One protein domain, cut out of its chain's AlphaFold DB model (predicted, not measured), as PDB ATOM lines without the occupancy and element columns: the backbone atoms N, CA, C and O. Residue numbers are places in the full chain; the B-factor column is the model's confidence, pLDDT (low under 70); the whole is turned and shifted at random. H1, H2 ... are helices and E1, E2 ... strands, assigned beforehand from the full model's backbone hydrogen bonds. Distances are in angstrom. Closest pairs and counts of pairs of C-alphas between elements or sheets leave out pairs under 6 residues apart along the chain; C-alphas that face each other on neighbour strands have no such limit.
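This is residues 54 to 193 of the 193 residues of an uncharacterized protein of Acinetobacter sp. 51m (UniProt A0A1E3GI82). A helical hairpin, H5 and H6, makes the body together with H7, which slants across H6; the short strand hairpin E1 and E2 lies at one end of the long axis. At the other end, H2 leads away from H1, and the chain folds back through a loop with H3, where residues 89 to 94 stick out. The printed part has 140 residues, with seven named helices and two named strands in the order H1 H2 H3 H4 H5 H6 E1 E2 H7; it is mostly helix, with one antiparallel sheet of order E1 - E2. It is only just compact, close to loose, with a radius of gyration of the C-alphas of 17.1 A and spans of 58 by 36 by 24 A.

H1, residues 55 to 63, only just touches H2, residues 69 to 82, with 3 pairs of C-alphas within 8 A; the closest are Cys 59 and Phe 69, 6.7 A apart. They run opposite ways at a steep tilt of 59 degrees, and H2 touches H1 with residues 69 to 73 alone. H3, residues 93 to 97, touches no helix. H4, residues 109 to 113, touches H1, the closest C-alphas being Ala 57 and Ile 110 at 5.5 A. H5, residues 115 to 125, and H6, residues 138 to 152, form a helical hairpin and touch at a shallow tilt of 18 degrees, opposite ways; their closest C-alphas are Gly 122 and Ser 141, 3.9 A. H4 and H5 touch only at the corner, with C-alphas 111 and 118 closest at 6.0 A. E1, residues 161 to 163, and E2, residues 169 to 171, are an antiparallel hairpin, with N 162 and O 170 at 2.9 A and N 170 and O 162 at 2.8 A, both within hydrogen-bond range. H7, residues 179 to 192, touches H6 at a steep tilt of 39 degrees, opposite ways, C-alphas 145 and 186 being closest at 5.2 A. H5, H6 and H7 form a bundle, up and down, each running against the one before it. Every O i to N i+4 pair is within hydrogen-bond range in H1 to H6; in H7, 9 of 10 are.

H1 begins at C-alpha 55, (180.134, 121.351, 130.773). H2 is 19.9 A long from first to last C-alpha, H5 15.8 A, H6 20.9 A and H7 20.1 A. H7 ends at C-alpha 192, (192.962, 144.758, 122.890).

The C-alphas of Thr 87 and Lys 166 are the farthest apart, 59.5 A. The printed part has no cut. The links H3 to H4 and H5 to H6 are long. No printed residue is under pLDDT 70.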
ATOM      1  N   ASP A  54     182.331 118.878 133.643       94.44
ATOM      2  CA  ASP A  54     183.001 119.568 132.543       94.44
ATOM      3  C   ASP A  54     181.994 119.885 131.432       94.44
ATOM      4  O   ASP A  54     181.940 119.263 130.359       94.44
ATOM      5  N   LEU A  55     181.139 120.870 131.718       94.50
ATOM      6  CA  LEU A  55     180.134 121.351 130.773       94.50
ATOM      7  C   LEU A  55     180.781 121.940 129.509       94.50
ATOM      8  O   LEU A  55     180.216 121.815 128.420       94.50
ATOM      9  N   ILE A  56     181.972 122.536 129.638       96.12
ATOM     10  CA  ILE A  56     182.758 123.088 128.526       96.12
ATOM     11  C   ILE A  56     183.073 121.986 127.519       96.12
ATOM     12  O   ILE A  56     182.734 122.132 126.341       96.12
ATOM     13  N   ALA A  57     183.667 120.879 127.970       96.56
ATOM     14  CA  ALA A  57     183.987 119.756 127.099       96.56
ATOM     15  C   ALA A  57     182.730 119.104 126.543       96.56
ATOM     16  O   ALA A  57     182.639 118.912 125.333       96.56
ATOM     17  N   THR A  58     181.731 118.846 127.387       95.19
ATOM     18  CA  THR A  58     180.485 118.204 126.948       95.19
ATOM     19  C   THR A  58     179.808 119.014 125.832       95.19
ATOM     20  O   THR A  58     179.439 118.462 124.795       95.19
ATOM     21  N   CYS A  59     179.712 120.340 125.971       95.19
ATOM     22  CA  CYS A  59     179.124 121.207 124.947       95.19
ATOM     23  C   CYS A  59     179.980 121.295 123.676       95.19
ATOM     24  O   CYS A  59     179.451 121.169 122.566       95.19
ATOM     25  N   ALA A  60     181.291 121.502 123.831       95.25
ATOM     26  CA  ALA A  60     182.207 121.638 122.704       95.25
ATOM     27  C   ALA A  60     182.291 120.350 121.878       95.25
ATOM     28  O   ALA A  60     182.351 120.416 120.656       95.25
ATOM     29  N   LEU A  61     182.240 119.184 122.517       94.31
ATOM     30  CA  LEU A  61     182.299 117.885 121.855       94.31
ATOM     31  C   LEU A  61     181.001 117.541 121.105       94.31
ATOM     32  O   LEU A  61     181.068 116.955 120.026       94.31
ATOM     33  N   ILE A  62     179.838 117.965 121.613       92.19
ATOM     34  CA  ILE A  62     178.542 117.762 120.941       92.19
ATOM     35  C   ILE A  62     178.408 118.635 119.683       92.19
ATOM     36  O   ILE A  62     177.944 118.166 118.644       92.19
ATOM     37  N   ASN A  63     178.769 119.919 119.765       83.75
ATOM     38  CA  ASN A  63     178.486 120.891 118.695       83.75
ATOM     39  C   ASN A  63     179.732 121.322 117.903       83.75
ATOM     40  O   ASN A  63     179.647 122.070 116.931       83.75
ATOM     41  N   GLY A  64     180.915 120.906 118.345       79.19
ATOM     42  CA  GLY A  64     182.184 121.387 117.817       79.19
ATOM     43  C   GLY A  64     182.489 122.841 118.170       79.19
ATOM     44  O   GLY A  64     183.356 123.402 117.515       79.19
ATOM     45  N   GLY A  65     181.807 123.471 119.140       89.00
ATOM     46  CA  GLY A  65     181.955 124.883 119.538       89.00
ATOM     47  C   GLY A  65     180.945 125.306 120.619       89.00
ATOM     48  O   GLY A  65     180.264 124.459 121.190       89.00
ATOM     49  N   TYR A  66     180.809 126.613 120.876       96.19
ATOM     50  CA  TYR A  66     180.059 127.145 122.036       96.19
ATOM     51  C   TYR A  66     178.743 127.854 121.676       96.19
ATOM     52  O   TYR A  66     178.259 128.721 122.404       96.19
ATOM     53  N   ASN A  67     178.130 127.482 120.549       94.00
ATOM     54  CA  ASN A  67     176.788 127.956 120.211       94.00
ATOM     55  C   ASN A  67     175.757 127.395 121.207       94.00
ATOM     56  O   ASN A  67     175.666 126.176 121.395       94.00
ATOM     57  N   GLY A  68     174.966 128.291 121.803       94.38
ATOM     58  CA  GLY A  68     173.958 127.973 122.820       94.38
ATOM     59  C   GLY A  68     174.544 127.466 124.142       94.38
ATOM     60  O   GLY A  68     173.859 126.740 124.855       94.38
ATOM     61  N   PHE A  69     175.807 127.778 124.446       96.44
ATOM     62  CA  PHE A  69     176.470 127.361 125.681       96.44
ATOM     63  C   PHE A  69     175.712 127.831 126.929       96.44
ATOM     64  O   PHE A  69     175.381 127.002 127.771       96.44
ATOM     65  N   ASP A  70     175.356 129.114 127.013       95.81
ATOM     66  CA  ASP A  70     174.669 129.649 128.199       95.81
ATOM     67  C   ASP A  70     173.273 129.040 128.378       95.81
ATOM     68  O   ASP A  70     172.814 128.816 129.496       95.81
ATOM     69  N   ASP A  71     172.575 128.737 127.282       95.88
ATOM     70  CA  ASP A  71     171.267 128.089 127.367       95.88
ATOM     71  C   ASP A  71     171.399 126.643 127.852       95.88
ATOM     72  O   ASP A  71     170.605 126.190 128.677       95.88
ATOM     73  N   ARG A  72     172.446 125.930 127.414       95.31
ATOM     74  CA  ARG A  72     172.780 124.597 127.938       95.31
ATOM     75  C   ARG A  72     173.139 124.656 129.420       95.31
ATOM     76  O   ARG A  72     172.682 123.799 130.169       95.31
ATOM     77  N   GLU A  73     173.881 125.673 129.852       95.19
ATOM     78  CA  GLU A  73     174.180 125.908 131.268       95.19
ATOM     79  C   GLU A  73     172.901 126.129 132.088       95.19
ATOM     80  O   GLU A  73     172.724 125.506 133.136       95.19
ATOM     81  N   LYS A  74     171.957 126.942 131.594       95.31
ATOM     82  CA  LYS A  74     170.658 127.142 132.261       95.31
ATOM     83  C   LYS A  74     169.883 125.832 132.402       95.31
ATOM     84  O   LYS A  74     169.344 125.559 133.473       95.31
ATOM     85  N   TYR A  75     169.812 125.016 131.347       95.38
ATOM     86  CA  TYR A  75     169.132 123.716 131.414       95.38
ATOM     87  C   TYR A  75     169.837 122.735 132.349       95.38
ATOM     88  O   TYR A  75     169.159 122.028 133.090       95.38
ATOM     89  N   TYR A  76     171.168 122.730 132.359       93.88
ATOM     90  CA  TYR A  76     171.956 121.944 133.301       93.88
ATOM     91  C   TYR A  76     171.607 122.306 134.752       93.88
ATOM     92  O   TYR A  76     171.213 121.432 135.524       93.88
ATOM     93  N   LYS A  77     171.618 123.599 135.096       93.19
ATOM     94  CA  LYS A  77     171.258 124.083 136.441       93.19
ATOM     95  C   LYS A  77     169.821 123.722 136.823       93.19
ATOM     96  O   LYS A  77     169.566 123.272 137.937       93.19
ATOM     97  N   ARG A  78     168.875 123.843 135.885       94.81
ATOM     98  CA  ARG A  78     167.483 123.405 136.096       94.81
ATOM     99  C   ARG A  78     167.385 121.903 136.361       94.81
ATOM    100  O   ARG A  78     166.623 121.506 137.234       94.81
ATOM    101  N   ALA A  79     168.149 121.080 135.642       93.25
ATOM    102  CA  ALA A  79     168.168 119.635 135.848       93.25
ATOM    103  C   ALA A  79     168.748 119.260 137.222       93.25
ATOM    104  O   ALA A  79     168.181 118.407 137.897       93.25
ATOM    105  N   VAL A  80     169.816 119.937 137.665       91.56
ATOM    106  CA  VAL A  80     170.392 119.764 139.013       91.56
ATOM    107  C   VAL A  80     169.337 119.992 140.099       91.56
ATOM    108  O   VAL A  80     169.233 119.187 141.025       91.56
ATOM    109  N   ILE A  81     168.536 121.054 139.964       92.56
ATOM    110  CA  ILE A  81     167.455 121.383 140.903       92.56
ATOM    111  C   ILE A  81     166.329 120.346 140.818       92.56
ATOM    112  O   ILE A  81     165.946 119.773 141.833       92.56
ATOM    113  N   ALA A  82     165.819 120.073 139.614       95.31
ATOM    114  CA  ALA A  82     164.664 119.195 139.412       95.31
ATOM    115  C   ALA A  82     164.917 117.747 139.859       95.31
ATOM    116  O   ALA A  82     163.997 117.073 140.313       95.31
ATOM    117  N   LEU A  83     166.158 117.270 139.730       91.62
ATOM    118  CA  LEU A  83     166.566 115.926 140.144       91.62
ATOM    119  C   LEU A  83     167.124 115.884 141.575       91.62
ATOM    120  O   LEU A  83     167.579 114.833 142.017       91.62
ATOM    121  N   ASN A  84     167.107 117.014 142.288       91.12
ATOM    122  CA  ASN A  84     167.587 117.157 143.660       91.12
ATOM    123  C   ASN A  84     169.017 116.620 143.880       91.12
ATOM    124  O   ASN A  84     169.337 116.052 144.926       91.12
ATOM    125  N   ILE A  85     169.893 116.813 142.884       89.38
ATOM    126  CA  ILE A  85     171.225 116.185 142.818       89.38
ATOM    127  C   ILE A  85     172.084 116.529 144.042       89.38
ATOM    128  O   ILE A  85     172.839 115.693 144.525       89.38
ATOM    129  N   LYS A  86     171.935 117.741 144.593       87.50
ATOM    130  CA  LYS A  86     172.687 118.197 145.777       87.50
ATOM    131  C   LYS A  86     172.409 117.382 147.043       87.50
ATOM    132  O   LYS A  86     173.204 117.425 147.972       87.50
ATOM    133  N   THR A  87     171.296 116.654 147.089       88.44
ATOM    134  CA  THR A  87     170.924 115.806 148.233       88.44
ATOM    135  C   THR A  87     171.354 114.351 148.064       88.44
ATOM    136  O   THR A  87     171.190 113.546 148.980       88.44
ATOM    137  N   CYS A  88     171.907 113.984 146.905       85.31
ATOM    138  CA  CYS A  88     172.363 112.626 146.656       85.31
ATOM    139  C   CYS A  88     173.618 112.318 147.487       85.31
ATOM    140  O   CYS A  88     174.691 112.856 147.230       85.31
ATOM    141  N   LEU A  89     173.496 111.382 148.430       83.88
ATOM    142  CA  LEU A  89     174.577 110.988 149.347       83.88
ATOM    143  C   LEU A  89     175.737 110.237 148.667       83.88
ATOM    144  O   LEU A  89     176.833 110.175 149.210       83.88
ATOM    145  N   ASN A  90     175.500 109.678 147.477       84.38
ATOM    146  CA  ASN A  90     176.467 108.847 146.749       84.38
ATOM    147  C   ASN A  90     177.338 109.637 145.756       84.38
ATOM    148  O   ASN A  90     178.039 109.031 144.947       84.38
ATOM    149  N   LEU A  91     177.256 110.969 145.752       81.19
ATOM    150  CA  LEU A  91     178.055 111.812 144.863       81.19
ATOM    151  C   LEU A  91     179.286 112.356 145.585       81.19
ATOM    152  O   LEU A  91     179.235 112.673 146.770       81.19
ATOM    153  N   ASP A  92     180.388 112.497 144.847       83.69
ATOM    154  CA  ASP A  92     181.587 113.160 145.360       83.69
ATOM    155  C   ASP A  92     181.242 114.598 145.766       83.69
ATOM    156  O   ASP A  92     180.701 115.378 144.974       83.69
ATOM    157  N   LYS A  93     181.592 114.961 147.003       83.94
ATOM    158  CA  LYS A  93     181.338 116.285 147.565       83.94
ATOM    159  C   LYS A  93     181.932 117.407 146.708       83.94
ATOM    160  O   LYS A  93     181.282 118.427 146.529       83.94
ATOM    161  N   LYS A  94     183.099 117.203 146.085       82.62
ATOM    162  CA  LYS A  94     183.710 118.188 145.175       82.62
ATOM    163  C   LYS A  94     182.850 118.453 143.941       82.62
ATOM    164  O   LYS A  94     182.821 119.579 143.449       82.62
ATOM    165  N   ILE A  95     182.173 117.420 143.430       81.06
ATOM    166  CA  ILE A  95     181.234 117.571 142.315       81.06
ATOM    167  C   ILE A  95     180.033 118.375 142.800       81.06
ATOM    168  O   ILE A  95     179.685 119.360 142.156       81.06
ATOM    169  N   VAL A  96     179.453 117.984 143.943       85.12
ATOM    170  CA  VAL A  96     178.284 118.641 144.551       85.12
ATOM    171  C   VAL A  96     178.540 120.127 144.810       85.12
ATOM    172  O   VAL A  96     177.743 120.965 144.381       85.12
ATOM    173  N   ASP A  97     179.678 120.454 145.420       85.06
ATOM    174  CA  ASP A  97     180.101 121.821 145.751       85.06
ATOM    175  C   ASP A  97     180.276 122.695 144.500       85.06
ATOM    176  O   ASP A  97     180.148 123.919 144.560       85.06
ATOM    177  N   ASN A  98     180.537 122.079 143.344       83.44
ATOM    178  CA  ASN A  98     180.709 122.783 142.083       83.44
ATOM    179  C   ASN A  98     179.469 122.735 141.175       83.44
ATOM    180  O   ASN A  98     179.574 123.224 140.064       83.44
ATOM    181  N   LEU A  99     178.310 122.192 141.580       86.94
ATOM    182  CA  LEU A  99     177.123 122.071 140.699       86.94
ATOM    183  C   LEU A  99     176.480 123.415 140.313       86.94
ATOM    184  O   LEU A  99     175.800 123.507 139.290       86.94
ATOM    185  N   ASP A 100     176.668 124.459 141.125       85.62
ATOM    186  CA  ASP A 100     176.186 125.814 140.806       85.62
ATOM    187  C   ASP A 100     177.025 126.498 139.722       85.62
ATOM    188  O   ASP A 100     176.587 127.460 139.081       85.62
ATOM    189  N   ASN A 101     178.221 125.969 139.491       88.12
ATOM    190  CA  ASN A 101     179.111 126.371 138.424       88.12
ATOM    191  C   ASN A 101     179.374 125.163 137.512       88.12
ATOM    192  O   ASN A 101     178.821 124.080 137.673       88.12
ATOM    193  N   TYR A 102     180.185 125.356 136.487       88.88
ATOM    194  CA  TYR A 102     180.813 124.244 135.784       88.88
ATOM    195  C   TYR A 102     182.316 124.337 136.005       88.88
ATOM    196  O   TYR A 102     182.839 125.376 136.421       88.88
ATOM    197  N   THR A 103     183.022 123.241 135.751       90.75
ATOM    198  CA  THR A 103     184.480 123.193 135.859       90.75
ATOM    199  C   THR A 103     185.127 124.351 135.097       90.75
ATOM    200  O   THR A 103     184.804 124.605 133.937       90.75
ATOM    201  N   LYS A 104     186.035 125.073 135.769       94.31
ATOM    202  CA  LYS A 104     186.764 126.212 135.187       94.31
ATOM    203  C   LYS A 104     187.458 125.798 133.889       94.31
ATOM    204  O   LYS A 104     187.895 124.654 133.768       94.31
ATOM    205  N   PHE A 105     187.598 126.733 132.947       97.00
ATOM    206  CA  PHE A 105     188.189 126.457 131.636       97.00
ATOM    207  C   PHE A 105     189.547 125.764 131.739       97.00
ATOM    208  O   PHE A 105     189.753 124.750 131.089       97.00
ATOM    209  N   GLU A 106     190.416 126.233 132.628       97.44
ATOM    210  CA  GLU A 106     191.764 125.711 132.871       97.44
ATOM    211  C   GLU A 106     191.788 124.253 133.349       97.44
ATOM    212  O   GLU A 106     192.788 123.566 133.184       97.44
ATOM    213  N   ASN A 107     190.673 123.774 133.902       95.62
ATOM    214  CA  ASN A 107     190.506 122.405 134.380       95.62
ATOM    215  C   ASN A 107     189.691 121.538 133.403       95.62
ATOM    216  O   ASN A 107     189.488 120.353 133.657       95.62
ATOM    217  N   SER A 108     189.203 122.108 132.298       96.81
ATOM    218  CA  SER A 108     188.434 121.376 131.292       96.81
ATOM    219  C   SER A 108     189.337 120.484 130.449       96.81
ATOM    220  O   SER A 108     190.436 120.872 130.050       96.81
ATOM    221  N   TYR A 109     188.825 119.326 130.040       96.69
ATOM    222  CA  TYR A 109     189.451 118.471 129.036       96.69
ATOM    223  C   TYR A 109     189.810 119.246 127.757       96.69
ATOM    224  O   TYR A 109     190.835 118.955 127.130       96.69
ATOM    225  N   ILE A 110     189.010 120.254 127.385       96.94
ATOM    226  CA  ILE A 110     189.280 121.105 126.221       96.94
ATOM    227  C   ILE A 110     190.621 121.823 126.341       96.94
ATOM    228  O   ILE A 110     191.399 121.791 125.388       96.94
ATOM    229  N   TYR A 111     190.908 122.405 127.506       97.75
ATOM    230  CA  TYR A 111     192.116 123.192 127.757       97.75
ATOM    231  C   TYR A 111     193.400 122.408 127.490       97.75
ATOM    232  O   TYR A 111     194.379 122.941 126.958       97.75
ATOM    233  N   PHE A 112     193.384 121.120 127.830       95.56
ATOM    234  CA  PHE A 112     194.538 120.243 127.682       95.56
ATOM    235  C   PHE A 112     194.616 119.578 126.305       95.56
ATOM    236  O   PHE A 112     195.714 119.346 125.812       95.56
ATOM    237  N   ASN A 113     193.476 119.274 125.672       94.00
ATOM    238  CA  ASN A 113     193.449 118.303 124.571       94.00
ATOM    239  C   ASN A 113     192.951 118.852 123.230       94.00
ATOM    240  O   ASN A 113     193.095 118.176 122.208       94.00
ATOM    241  N   LYS A 114     192.311 120.026 123.195       94.62
ATOM    242  CA  LYS A 114     191.546 120.472 122.020       94.62
ATOM    243  C   LYS A 114     191.900 121.905 121.624       94.62
ATOM    244  O   LYS A 114     191.194 122.854 121.938       94.62
ATOM    245  N   ILE A 115     192.982 122.036 120.854       95.94
ATOM    246  CA  ILE A 115     193.539 123.320 120.381       95.94
ATOM    247  C   ILE A 115     192.488 124.183 119.669       95.94
ATOM    248  O   ILE A 115     192.367 125.378 119.939       95.94
ATOM    249  N   GLY A 116     191.717 123.574 118.760       96.31
ATOM    250  CA  GLY A 116     190.646 124.253 118.031       96.31
ATOM    251  C   GLY A 116     189.605 124.837 118.975       96.31
ATOM    252  O   GLY A 116     189.252 126.005 118.876       96.31
ATOM    253  N   GLU A 117     189.156 124.036 119.925       96.94
ATOM    254  CA  GLU A 117     188.137 124.399 120.892       96.94
ATOM    255  C   GLU A 117     188.663 125.417 121.930       96.94
ATOM    256  O   GLU A 117     187.906 126.304 122.310       96.94
ATOM    257  N   CYS A 118     189.961 125.432 122.274       97.94
ATOM    258  CA  CYS A 118     190.579 126.536 123.034       97.94
ATOM    259  C   CYS A 118     190.459 127.880 122.298       97.94
ATOM    260  O   CYS A 118     190.036 128.881 122.881       97.94
ATOM    261  N   PHE A 119     190.757 127.899 120.991       98.19
ATOM    262  CA  PHE A 119     190.532 129.087 120.158       98.19
ATOM    263  C   PHE A 119     189.046 129.468 120.118       98.19
ATOM    264  O   PHE A 119     188.698 130.647 120.200       98.19
ATOM    265  N   GLY A 120     188.161 128.471 120.046       97.81
ATOM    266  CA  GLY A 120     186.716 128.656 120.145       97.81
ATOM    267  C   GLY A 120     186.288 129.313 121.458       97.81
ATOM    268  O   GLY A 120     185.448 130.209 121.432       97.81
ATOM    269  N   TRP A 121     186.878 128.926 122.591       98.06
ATOM    270  CA  TRP A 121     186.555 129.518 123.893       98.06
ATOM    271  C   TRP A 121     186.890 131.007 123.910       98.06
ATOM    272  O   TRP A 121     186.055 131.825 124.304       98.06
ATOM    273  N   GLY A 122     188.063 131.353 123.365       98.19
ATOM    274  CA  GLY A 122     188.479 132.734 123.132       98.19
ATOM    275  C   GLY A 122     187.457 133.500 122.291       98.19
ATOM    276  O   GLY A 122     186.941 134.535 122.712       98.19
ATOM    277  N   LEU A 123     187.101 132.934 121.134       98.12
ATOM    278  CA  LEU A 123     186.248 133.558 120.121       98.12
ATOM    279  C   LEU A 123     184.791 133.775 120.557       98.12
ATOM    280  O   LEU A 123     184.187 134.788 120.202       98.12
ATOM    281  N   TRP A 124     184.199 132.838 121.298       98.06
ATOM    282  CA  TRP A 124     182.824 132.984 121.789       98.06
ATOM    283  C   TRP A 124     182.732 133.922 122.989       98.06
ATOM    284  O   TRP A 124     181.746 134.653 123.097       98.06
ATOM    285  N   SER A 125     183.768 133.960 123.827       98.06
ATOM    286  CA  SER A 125     183.829 134.848 124.993       98.06
ATOM    287  C   SER A 125     184.233 136.283 124.634       98.06
ATOM    288  O   SER A 125     183.971 137.189 125.414       98.06
ATOM    289  N   ASP A 126     184.837 136.515 123.464       98.31
ATOM    290  CA  ASP A 126     185.349 137.828 123.049       98.31
ATOM    291  C   ASP A 126     184.239 138.903 122.970       98.31
ATOM    292  O   ASP A 126     183.328 138.752 122.142       98.31
ATOM    293  N   PRO A 127     184.314 139.992 123.769       97.62
ATOM    294  CA  PRO A 127     183.361 141.104 123.736       97.62
ATOM    295  C   PRO A 127     183.263 141.854 122.407       97.62
ATOM    296  O   PRO A 127     182.175 142.310 122.068       97.62
ATOM    297  N   ALA A 128     184.346 141.947 121.629       96.56
ATOM    298  CA  ALA A 128     184.290 142.534 120.284       96.56
ATOM    299  C   ALA A 128     183.942 141.492 119.204       96.56
ATOM    300  O   ALA A 128     183.794 141.820 118.027       96.56
ATOM    301  N   GLY A 129     183.842 140.215 119.583       93.25
ATOM    302  CA  GLY A 129     183.548 139.114 118.677       93.25
ATOM    303  C   GLY A 129     182.053 138.965 118.384       93.25
ATOM    304  O   GLY A 129     181.209 139.027 119.274       93.25
ATOM    305  N   TYR A 130     181.720 138.635 117.136       92.69
ATOM    306  CA  TYR A 130     180.333 138.475 116.674       92.69
ATOM    307  C   TYR A 130     179.681 137.126 117.039       92.69
ATOM    308  O   TYR A 130     178.485 136.929 116.810       92.69
ATOM    309  N   LYS A 131     180.448 136.148 117.548       95.25
ATOM    310  CA  LYS A 131     179.910 134.818 117.887       95.25
ATOM    311  C   LYS A 131     178.884 134.921 119.019       95.25
ATOM    312  O   LYS A 131     179.129 135.609 120.006       95.25
ATOM    313  N   LYS A 132     177.762 134.211 118.877       94.44
ATOM    314  CA  LYS A 132     176.635 134.208 119.821       94.44
ATOM    315  C   LYS A 132     176.536 132.885 120.578       94.44
ATOM    316  O   LYS A 132     177.020 131.854 120.112       94.44
ATOM    317  N   GLY A 133     175.840 132.913 121.713       92.50
ATOM    318  CA  GLY A 133     175.522 131.726 122.511       92.50
ATOM    319  C   GLY A 133     176.390 131.524 123.749       92.50
ATOM    320  O   GLY A 133     176.142 130.575 124.483       92.50
ATOM    321  N   LYS A 134     177.365 132.407 123.980       95.38
ATOM    322  CA  LYS A 134     178.093 132.528 125.241       95.38
ATOM    323  C   LYS A 134     178.164 133.998 125.645       95.38
ATOM    324  O   LYS A 134     178.395 134.850 124.780       95.38
ATOM    325  N   LEU A 135     177.993 134.277 126.931       96.00
ATOM    326  CA  LEU A 135     178.107 135.613 127.492       96.00
ATOM    327  C   LEU A 135     179.535 136.122 127.306       96.00
ATOM    328  O   LEU A 135     180.515 135.398 127.502       96.00
ATOM    329  N   LYS A 136     179.641 137.387 126.911       97.44
ATOM    330  CA  LYS A 136     180.924 138.021 126.638       97.44
ATOM    331  C   LYS A 136     181.682 138.289 127.927       97.44
ATOM    332  O   LYS A 136     181.126 138.818 128.883       97.44
ATOM    333  N   ASN A 137     182.958 137.926 127.937       97.88
ATOM    334  CA  ASN A 137     183.833 138.086 129.082       97.88
ATOM    335  C   ASN A 137     185.291 138.185 128.606       97.88
ATOM    336  O   ASN A 137     185.827 137.237 128.029       97.88
ATOM    337  N   SER A 138     185.927 139.336 128.859       98.12
ATOM    338  CA  SER A 138     187.313 139.586 128.441       98.12
ATOM    339  C   SER A 138     188.288 138.580 129.064       98.12
ATOM    340  O   SER A 138     189.110 138.004 128.353       98.12
ATOM    341  N   ASN A 139     188.142 138.266 130.356       98.31
ATOM    342  CA  ASN A 139     189.030 137.331 131.051       98.31
ATOM    343  C   ASN A 139     188.936 135.914 130.470       98.31
ATOM    344  O   ASN A 139     189.961 135.297 130.188       98.31
ATOM    345  N   GLU A 140     187.728 135.407 130.224       98.00
ATOM    346  CA  GLU A 140     187.543 134.094 129.586       98.00
ATOM    347  C   GLU A 140     188.052 134.076 128.141       98.00
ATOM    348  O   GLU A 140     188.654 133.094 127.698       98.00
ATOM    349  N   SER A 141     187.891 135.190 127.419       98.44
ATOM    350  CA  SER A 141     188.441 135.336 126.072       98.44
ATOM    351  C   SER A 141     189.973 135.273 126.074       98.44
ATOM    352  O   SER A 141     190.560 134.498 125.311       98.44
ATOM    353  N   LYS A 142     190.623 135.999 127.000       98.62
ATOM    354  CA  LYS A 142     192.080 135.967 127.203       98.62
ATOM    355  C   LYS A 142     192.574 134.557 127.489       98.62
ATOM    356  O   LYS A 142     193.507 134.107 126.833       98.62
ATOM    357  N   LYS A 143     191.932 133.832 128.409       98.56
ATOM    358  CA  LYS A 143     192.314 132.448 128.738       98.56
ATOM    359  C   LYS A 143     192.300 131.544 127.505       98.56
ATOM    360  O   LYS A 143     193.271 130.832 127.254       98.56
ATOM    361  N   GLY A 144     191.227 131.606 126.711       98.38
ATOM    362  CA  GLY A 144     191.092 130.810 125.491       98.38
ATOM    363  C   GLY A 144     192.169 131.129 124.452       98.38
ATOM    364  O   GLY A 144     192.844 130.222 123.960       98.38
ATOM    365  N   TYR A 145     192.374 132.415 124.146       98.62
ATOM    366  CA  TYR A 145     193.380 132.843 123.171       98.62
ATOM    367  C   TYR A 145     194.813 132.569 123.623       98.62
ATOM    368  O   TYR A 145     195.602 132.064 122.822       98.62
ATOM    369  N   SER A 146     195.148 132.839 124.885       98.44
ATOM    370  CA  SER A 146     196.476 132.560 125.438       98.44
ATOM    371  C   SER A 146     196.801 131.075 125.356       98.44
ATOM    372  O   SER A 146     197.838 130.711 124.802       98.44
ATOM    373  N   ARG A 147     195.881 130.208 125.803       98.25
ATOM    374  CA  ARG A 147     196.092 128.759 125.744       98.25
ATOM    375  C   ARG A 147     196.196 128.248 124.311       98.25
ATOM    376  O   ARG A 147     197.043 127.413 124.011       98.25
ATOM    377  N   PHE A 148     195.359 128.758 123.409       98.25
ATOM    378  CA  PHE A 148     195.455 128.426 121.990       98.25
ATOM    379  C   PHE A 148     196.842 128.758 121.425       98.25
ATOM    380  O   PHE A 148     197.458 127.901 120.791       98.25
ATOM    381  N   LEU A 149     197.350 129.969 121.677       98.12
ATOM    382  CA  LEU A 149     198.658 130.400 121.182       98.12
ATOM    383  C   LEU A 149     199.808 129.610 121.798       98.12
ATOM    384  O   LEU A 149     200.774 129.331 121.097       98.12
ATOM    385  N   GLU A 150     199.706 129.255 123.077       97.38
ATOM    386  CA  GLU A 150     200.683 128.418 123.769       97.38
ATOM    387  C   GLU A 150     200.833 127.066 123.067       97.38
ATOM    388  O   GLU A 150     201.927 126.738 122.620       97.38
ATOM    389  N   ILE A 151     199.730 126.334 122.863       95.38
ATOM    390  CA  ILE A 151     199.786 124.997 122.250       95.38
ATOM    391  C   ILE A 151     200.163 125.069 120.756       95.38
ATOM    392  O   ILE A 151     200.729 124.123 120.211       95.38
ATOM    393  N   CYS A 152     199.865 126.176 120.066       95.38
ATOM    394  CA  CYS A 152     200.230 126.342 118.655       95.38
ATOM    395  C   CYS A 152     201.738 126.392 118.400       95.38
ATOM    396  O   CYS A 152     202.143 126.088 117.281       95.38
ATOM    397  N   LYS A 153     202.554 126.802 119.380       92.38
ATOM    398  CA  LYS A 153     204.004 126.974 119.181       92.38
ATOM    399  C   LYS A 153     204.692 125.681 118.735       92.38
ATOM    400  O   LYS A 153     205.617 125.747 117.938       92.38
ATOM    401  N   ASP A 154     204.166 124.538 119.166       88.00
ATOM    402  CA  ASP A 154     204.787 123.227 118.967       88.00
ATOM    403  C   ASP A 154     204.043 122.366 117.927       88.00
ATOM    404  O   ASP A 154     204.086 121.131 117.978       88.00
ATOM    405  N   LYS A 155     203.257 122.986 117.028       92.19
ATOM    406  CA  LYS A 155     202.370 122.270 116.092       92.19
ATOM    407  C   LYS A 155     202.337 122.896 114.695       92.19
ATOM    408  O   LYS A 155     201.789 123.977 114.514       92.19
ATOM    409  N   ASP A 156     202.736 122.119 113.686       89.56
ATOM    410  CA  ASP A 156     202.646 122.522 112.268       89.56
ATOM    411  C   ASP A 156     201.199 122.664 111.769       89.56
ATOM    412  O   ASP A 156     200.871 123.525 110.954       89.56
ATOM    413  N   TYR A 157     200.296 121.821 112.287       92.50
ATOM    414  CA  TYR A 157     198.873 121.835 111.946       92.50
ATOM    415  C   TYR A 157     198.010 121.897 113.215       92.50
ATOM    416  O   TYR A 157     197.417 120.885 113.598       92.50
ATOM    417  N   PRO A 158     197.884 123.070 113.871       93.69
ATOM    418  CA  PRO A 158     197.161 123.213 115.142       93.69
ATOM    419  C   PRO A 158     195.695 122.760 115.099       93.69
ATOM    420  O   PRO A 158     195.131 122.328 116.100       93.69
ATOM    421  N   PHE A 159     195.062 122.828 113.928       95.12
ATOM    422  CA  PHE A 159     193.689 122.366 113.709       95.12
ATOM    423  C   PHE A 159     193.600 120.968 113.075       95.12
ATOM    424  O   PHE A 159     192.506 120.473 112.800       95.12
ATOM    425  N   GLY A 160     194.736 120.301 112.882       93.56
ATOM    426  CA  GLY A 160     194.858 119.071 112.112       93.56
ATOM    427  C   GLY A 160     195.000 119.336 110.614       93.56
ATOM    428  O   GLY A 160     194.925 120.473 110.141       93.56
ATOM    429  N   TYR A 161     195.200 118.263 109.856       95.25
ATOM    430  CA  TYR A 161     195.375 118.305 108.407       95.25
ATOM    431  C   TYR A 161     194.508 117.252 107.716       95.25
ATOM    432  O   TYR A 161     194.054 116.285 108.327       95.25
ATOM    433  N   LYS A 162     194.298 117.448 106.418       94.31
ATOM    434  CA  LYS A 162     193.777 116.451 105.478       94.31
ATOM    435  C   LYS A 162     194.762 116.297 104.326       94.31
ATOM    436  O   LYS A 162     195.538 117.212 104.076       94.31
ATOM    437  N   GLN A 163     194.728 115.174 103.623       95.50
ATOM    438  CA  GLN A 163     195.506 115.014 102.397       95.50
ATOM    439  C   GLN A 163     194.720 115.558 101.198       95.50
ATOM    440  O   GLN A 163     193.502 115.381 101.117       95.50
ATOM    441  N   ASP A 164     195.398 116.271 100.301       93.69
ATOM    442  CA  ASP A 164     194.842 116.643  99.000       93.69
ATOM    443  C   ASP A 164     194.876 115.455  98.015       93.69
ATOM    444  O   ASP A 164     195.348 114.366  98.338       93.69
ATOM    445  N   LYS A 165     194.377 115.659  96.787       93.62
ATOM    446  CA  LYS A 165     194.376 114.622  95.736       93.62
ATOM    447  C   LYS A 165     195.784 114.143  95.342       93.62
ATOM    448  O   LYS A 165     195.901 113.098  94.716       93.62
ATOM    449  N   LYS A 166     196.822 114.916  95.669       93.25
ATOM    450  CA  LYS A 166     198.235 114.629  95.397       93.25
ATOM    451  C   LYS A 166     198.955 114.052  96.628       93.25
ATOM    452  O   LYS A 166     200.153 113.815  96.562       93.25
ATOM    453  N   GLY A 167     198.249 113.834  97.742       92.75
ATOM    454  CA  GLY A 167     198.803 113.311  98.993       92.75
ATOM    455  C   GLY A 167     199.415 114.362  99.929       92.75
ATOM    456  O   GLY A 167     199.847 114.007 101.029       92.75
ATOM    457  N   ASN A 168     199.417 115.650  99.565       93.94
ATOM    458  CA  ASN A 168     200.009 116.705 100.391       93.94
ATOM    459  C   ASN A 168     199.132 117.021 101.602       93.94
ATOM    460  O   ASN A 168     197.905 117.097 101.501       93.94
ATOM    461  N   LYS A 169     199.763 117.274 102.752       95.31
ATOM    462  CA  LYS A 169     199.063 117.680 103.975       95.31
ATOM    463  C   LYS A 169     198.612 119.139 103.879       95.31
ATOM    464  O   LYS A 169     199.421 120.063 103.849       95.31
ATOM    465  N   VAL A 170     197.301 119.346 103.907       93.25
ATOM    466  CA  VAL A 170     196.656 120.661 103.911       93.25
ATOM    467  C   VAL A 170     195.961 120.874 105.250       93.25
ATOM    468  O   VAL A 170     195.120 120.071 105.661       93.25
ATOM    469  N   GLY A 171     196.292 121.975 105.925       94.31
ATOM    470  CA  GLY A 171     195.696 122.331 107.210       94.31
ATOM    471  C   GLY A 171     194.179 122.489 107.125       94.31
ATOM    472  O   GLY A 171     193.639 123.047 106.164       94.31
ATOM    473  N   THR A 172     193.474 121.989 108.134       94.69
ATOM    474  CA  THR A 172     192.028 122.185 108.237       94.69
ATOM    475  C   THR A 172     191.709 123.568 108.809       94.69
ATOM    476  O   THR A 172     192.568 124.282 109.333       94.69
ATOM    477  N   LYS A 173     190.442 123.967 108.683       95.62
ATOM    478  CA  LYS A 173     189.924 125.194 109.285       95.62
ATOM    479  C   LYS A 173     189.093 124.864 110.517       95.62
ATOM    480  O   LYS A 173     188.380 123.860 110.533       95.62
ATOM    481  N   ARG A 174     189.097 125.762 111.502       95.56
ATOM    482  CA  ARG A 174     188.162 125.746 112.634       95.56
ATOM    483  C   ARG A 174     187.427 127.072 112.712       95.56
ATOM    484  O   ARG A 174     188.026 128.134 112.598       95.56
ATOM    485  N   TYR A 175     186.104 127.005 112.832       95.12
ATOM    486  CA  TYR A 175     185.220 128.179 112.925       95.12
ATOM    487  C   TYR A 175     185.316 129.178 111.765       95.12
ATOM    488  O   TYR A 175     184.945 130.339 111.930       95.12
ATOM    489  N   GLY A 176     185.791 128.724 110.601       95.06
ATOM    490  CA  GLY A 176     186.051 129.557 109.423       95.06
ATOM    491  C   GLY A 176     187.497 130.056 109.300       95.06
ATOM    492  O   GLY A 176     187.855 130.596 108.258       95.06
ATOM    493  N   TYR A 177     188.347 129.820 110.300       97.19
ATOM    494  CA  TYR A 177     189.729 130.300 110.348       97.19
ATOM    495  C   TYR A 177     190.719 129.195 109.980       97.19
ATOM    496  O   TYR A 177     190.567 128.048 110.406       97.19
ATOM    497  N   SER A 178     191.746 129.543 109.202       96.75
ATOM    498  CA  SER A 178     192.962 128.730 109.132       96.75
ATOM    499  C   SER A 178     193.762 128.915 110.424       96.75
ATOM    500  O   SER A 178     193.518 129.860 111.173       96.75
ATOM    501  N   ALA A 179     194.732 128.038 110.685       95.81
ATOM    502  CA  ALA A 179     195.603 128.186 111.852       95.81
ATOM    503  C   ALA A 179     196.292 129.564 111.875       95.81
ATOM    504  O   ALA A 179     196.217 130.268 112.877       95.81
ATOM    505  N   ASN A 180     196.850 130.009 110.743       95.31
ATOM    506  CA  ASN A 180     197.528 131.305 110.650       95.31
ATOM    507  C   ASN A 180     196.586 132.483 110.924       95.31
ATOM    508  O   ASN A 180     196.936 133.372 111.697       95.31
ATOM    509  N   SER A 181     195.377 132.493 110.346       97.56
ATOM    510  CA  SER A 181     194.442 133.597 110.594       97.56
ATOM    511  C   SER A 181     193.899 133.592 112.024       97.56
ATOM    512  O   SER A 181     193.699 134.661 112.598       97.56
ATOM    513  N   ALA A 182     193.724 132.413 112.630       98.06
ATOM    514  CA  ALA A 182     193.375 132.282 114.043       98.06
ATOM    515  C   ALA A 182     194.495 132.793 114.963       98.06
ATOM    516  O   ALA A 182     194.209 133.522 115.909       98.06
ATOM    517  N   ILE A 183     195.762 132.471 114.671       97.81
ATOM    518  CA  ILE A 183     196.933 132.960 115.421       97.81
ATOM    519  C   ILE A 183     197.022 134.486 115.345       97.81
ATOM    520  O   ILE A 183     197.177 135.141 116.376       97.81
ATOM    521  N   THR A 184     196.885 135.062 114.148       98.06
ATOM    522  CA  THR A 184     196.894 136.521 113.962       98.06
ATOM    523  C   THR A 184     195.762 137.185 114.739       98.06
ATOM    524  O   THR A 184     196.003 138.163 115.449       98.06
ATOM    525  N   LEU A 185     194.544 136.634 114.668       98.25
ATOM    526  CA  LEU A 185     193.406 137.148 115.427       98.25
ATOM    527  C   LEU A 185     193.663 137.071 116.936       98.25
ATOM    528  O   LEU A 185     193.523 138.081 117.615       98.25
ATOM    529  N   ALA A 186     194.070 135.912 117.456       98.25
ATOM    530  CA  ALA A 186     194.307 135.717 118.884       98.25
ATOM    531  C   ALA A 186     195.377 136.682 119.422       98.25
ATOM    532  O   ALA A 186     195.164 137.324 120.448       98.25
ATOM    533  N   LYS A 187     196.494 136.862 118.699       98.38
ATOM    534  CA  LYS A 187     197.543 137.831 119.065       98.38
ATOM    535  C   LYS A 187     197.029 139.268 119.084       98.38
ATOM    536  O   LYS A 187     197.392 140.021 119.981       98.38
ATOM    537  N   LYS A 188     196.212 139.652 118.096       98.31
ATOM    538  CA  LYS A 188     195.592 140.981 118.045       98.31
ATOM    539  C   LYS A 188     194.664 141.181 119.243       98.31
ATOM    540  O   LYS A 188     194.840 142.130 119.995       98.31
ATOM    541  N   ARG A 189     193.728 140.253 119.452       97.94
ATOM    542  CA  ARG A 189     192.715 140.363 120.506       97.94
ATOM    543  C   ARG A 189     193.323 140.368 121.904       97.94
ATOM    544  O   ARG A 189     192.895 141.168 122.717       97.94
ATOM    545  N   LEU A 190     194.373 139.589 122.172       98.00
ATOM    546  CA  LEU A 190     195.063 139.634 123.471       98.00
ATOM    547  C   LEU A 190     195.658 141.004 123.826       98.00
ATOM    548  O   LEU A 190     195.800 141.290 125.008       98.00
ATOM    549  N   LYS A 191     196.005 141.838 122.838       97.44
ATOM    550  CA  LYS A 191     196.481 143.212 123.075       97.44
ATOM    551  C   LYS A 191     195.343 144.202 123.333       97.44
ATOM    552  O   LYS A 191     195.588 145.269 123.875       97.44
ATOM    553  N   GLU A 192     194.134 143.873 122.886       96.25
ATOM    554  CA  GLU A 192     192.962 144.758 122.890       96.25
ATOM    555  C   GLU A 192     191.965 144.433 124.019       96.25
ATOM    556  O   GLU A 192     191.043 145.210 124.258       96.25
ATOM    557  N   LEU A 193     192.107 143.270 124.659       93.69
ATOM    558  CA  LEU A 193     191.267 142.776 125.755       93.69
ATOM    559  C   LEU A 193     191.808 143.209 127.115       93.69
ATOM    560  O   LEU A 193     191.009 143.258 128.079       93.69
TER     561      LEU A 193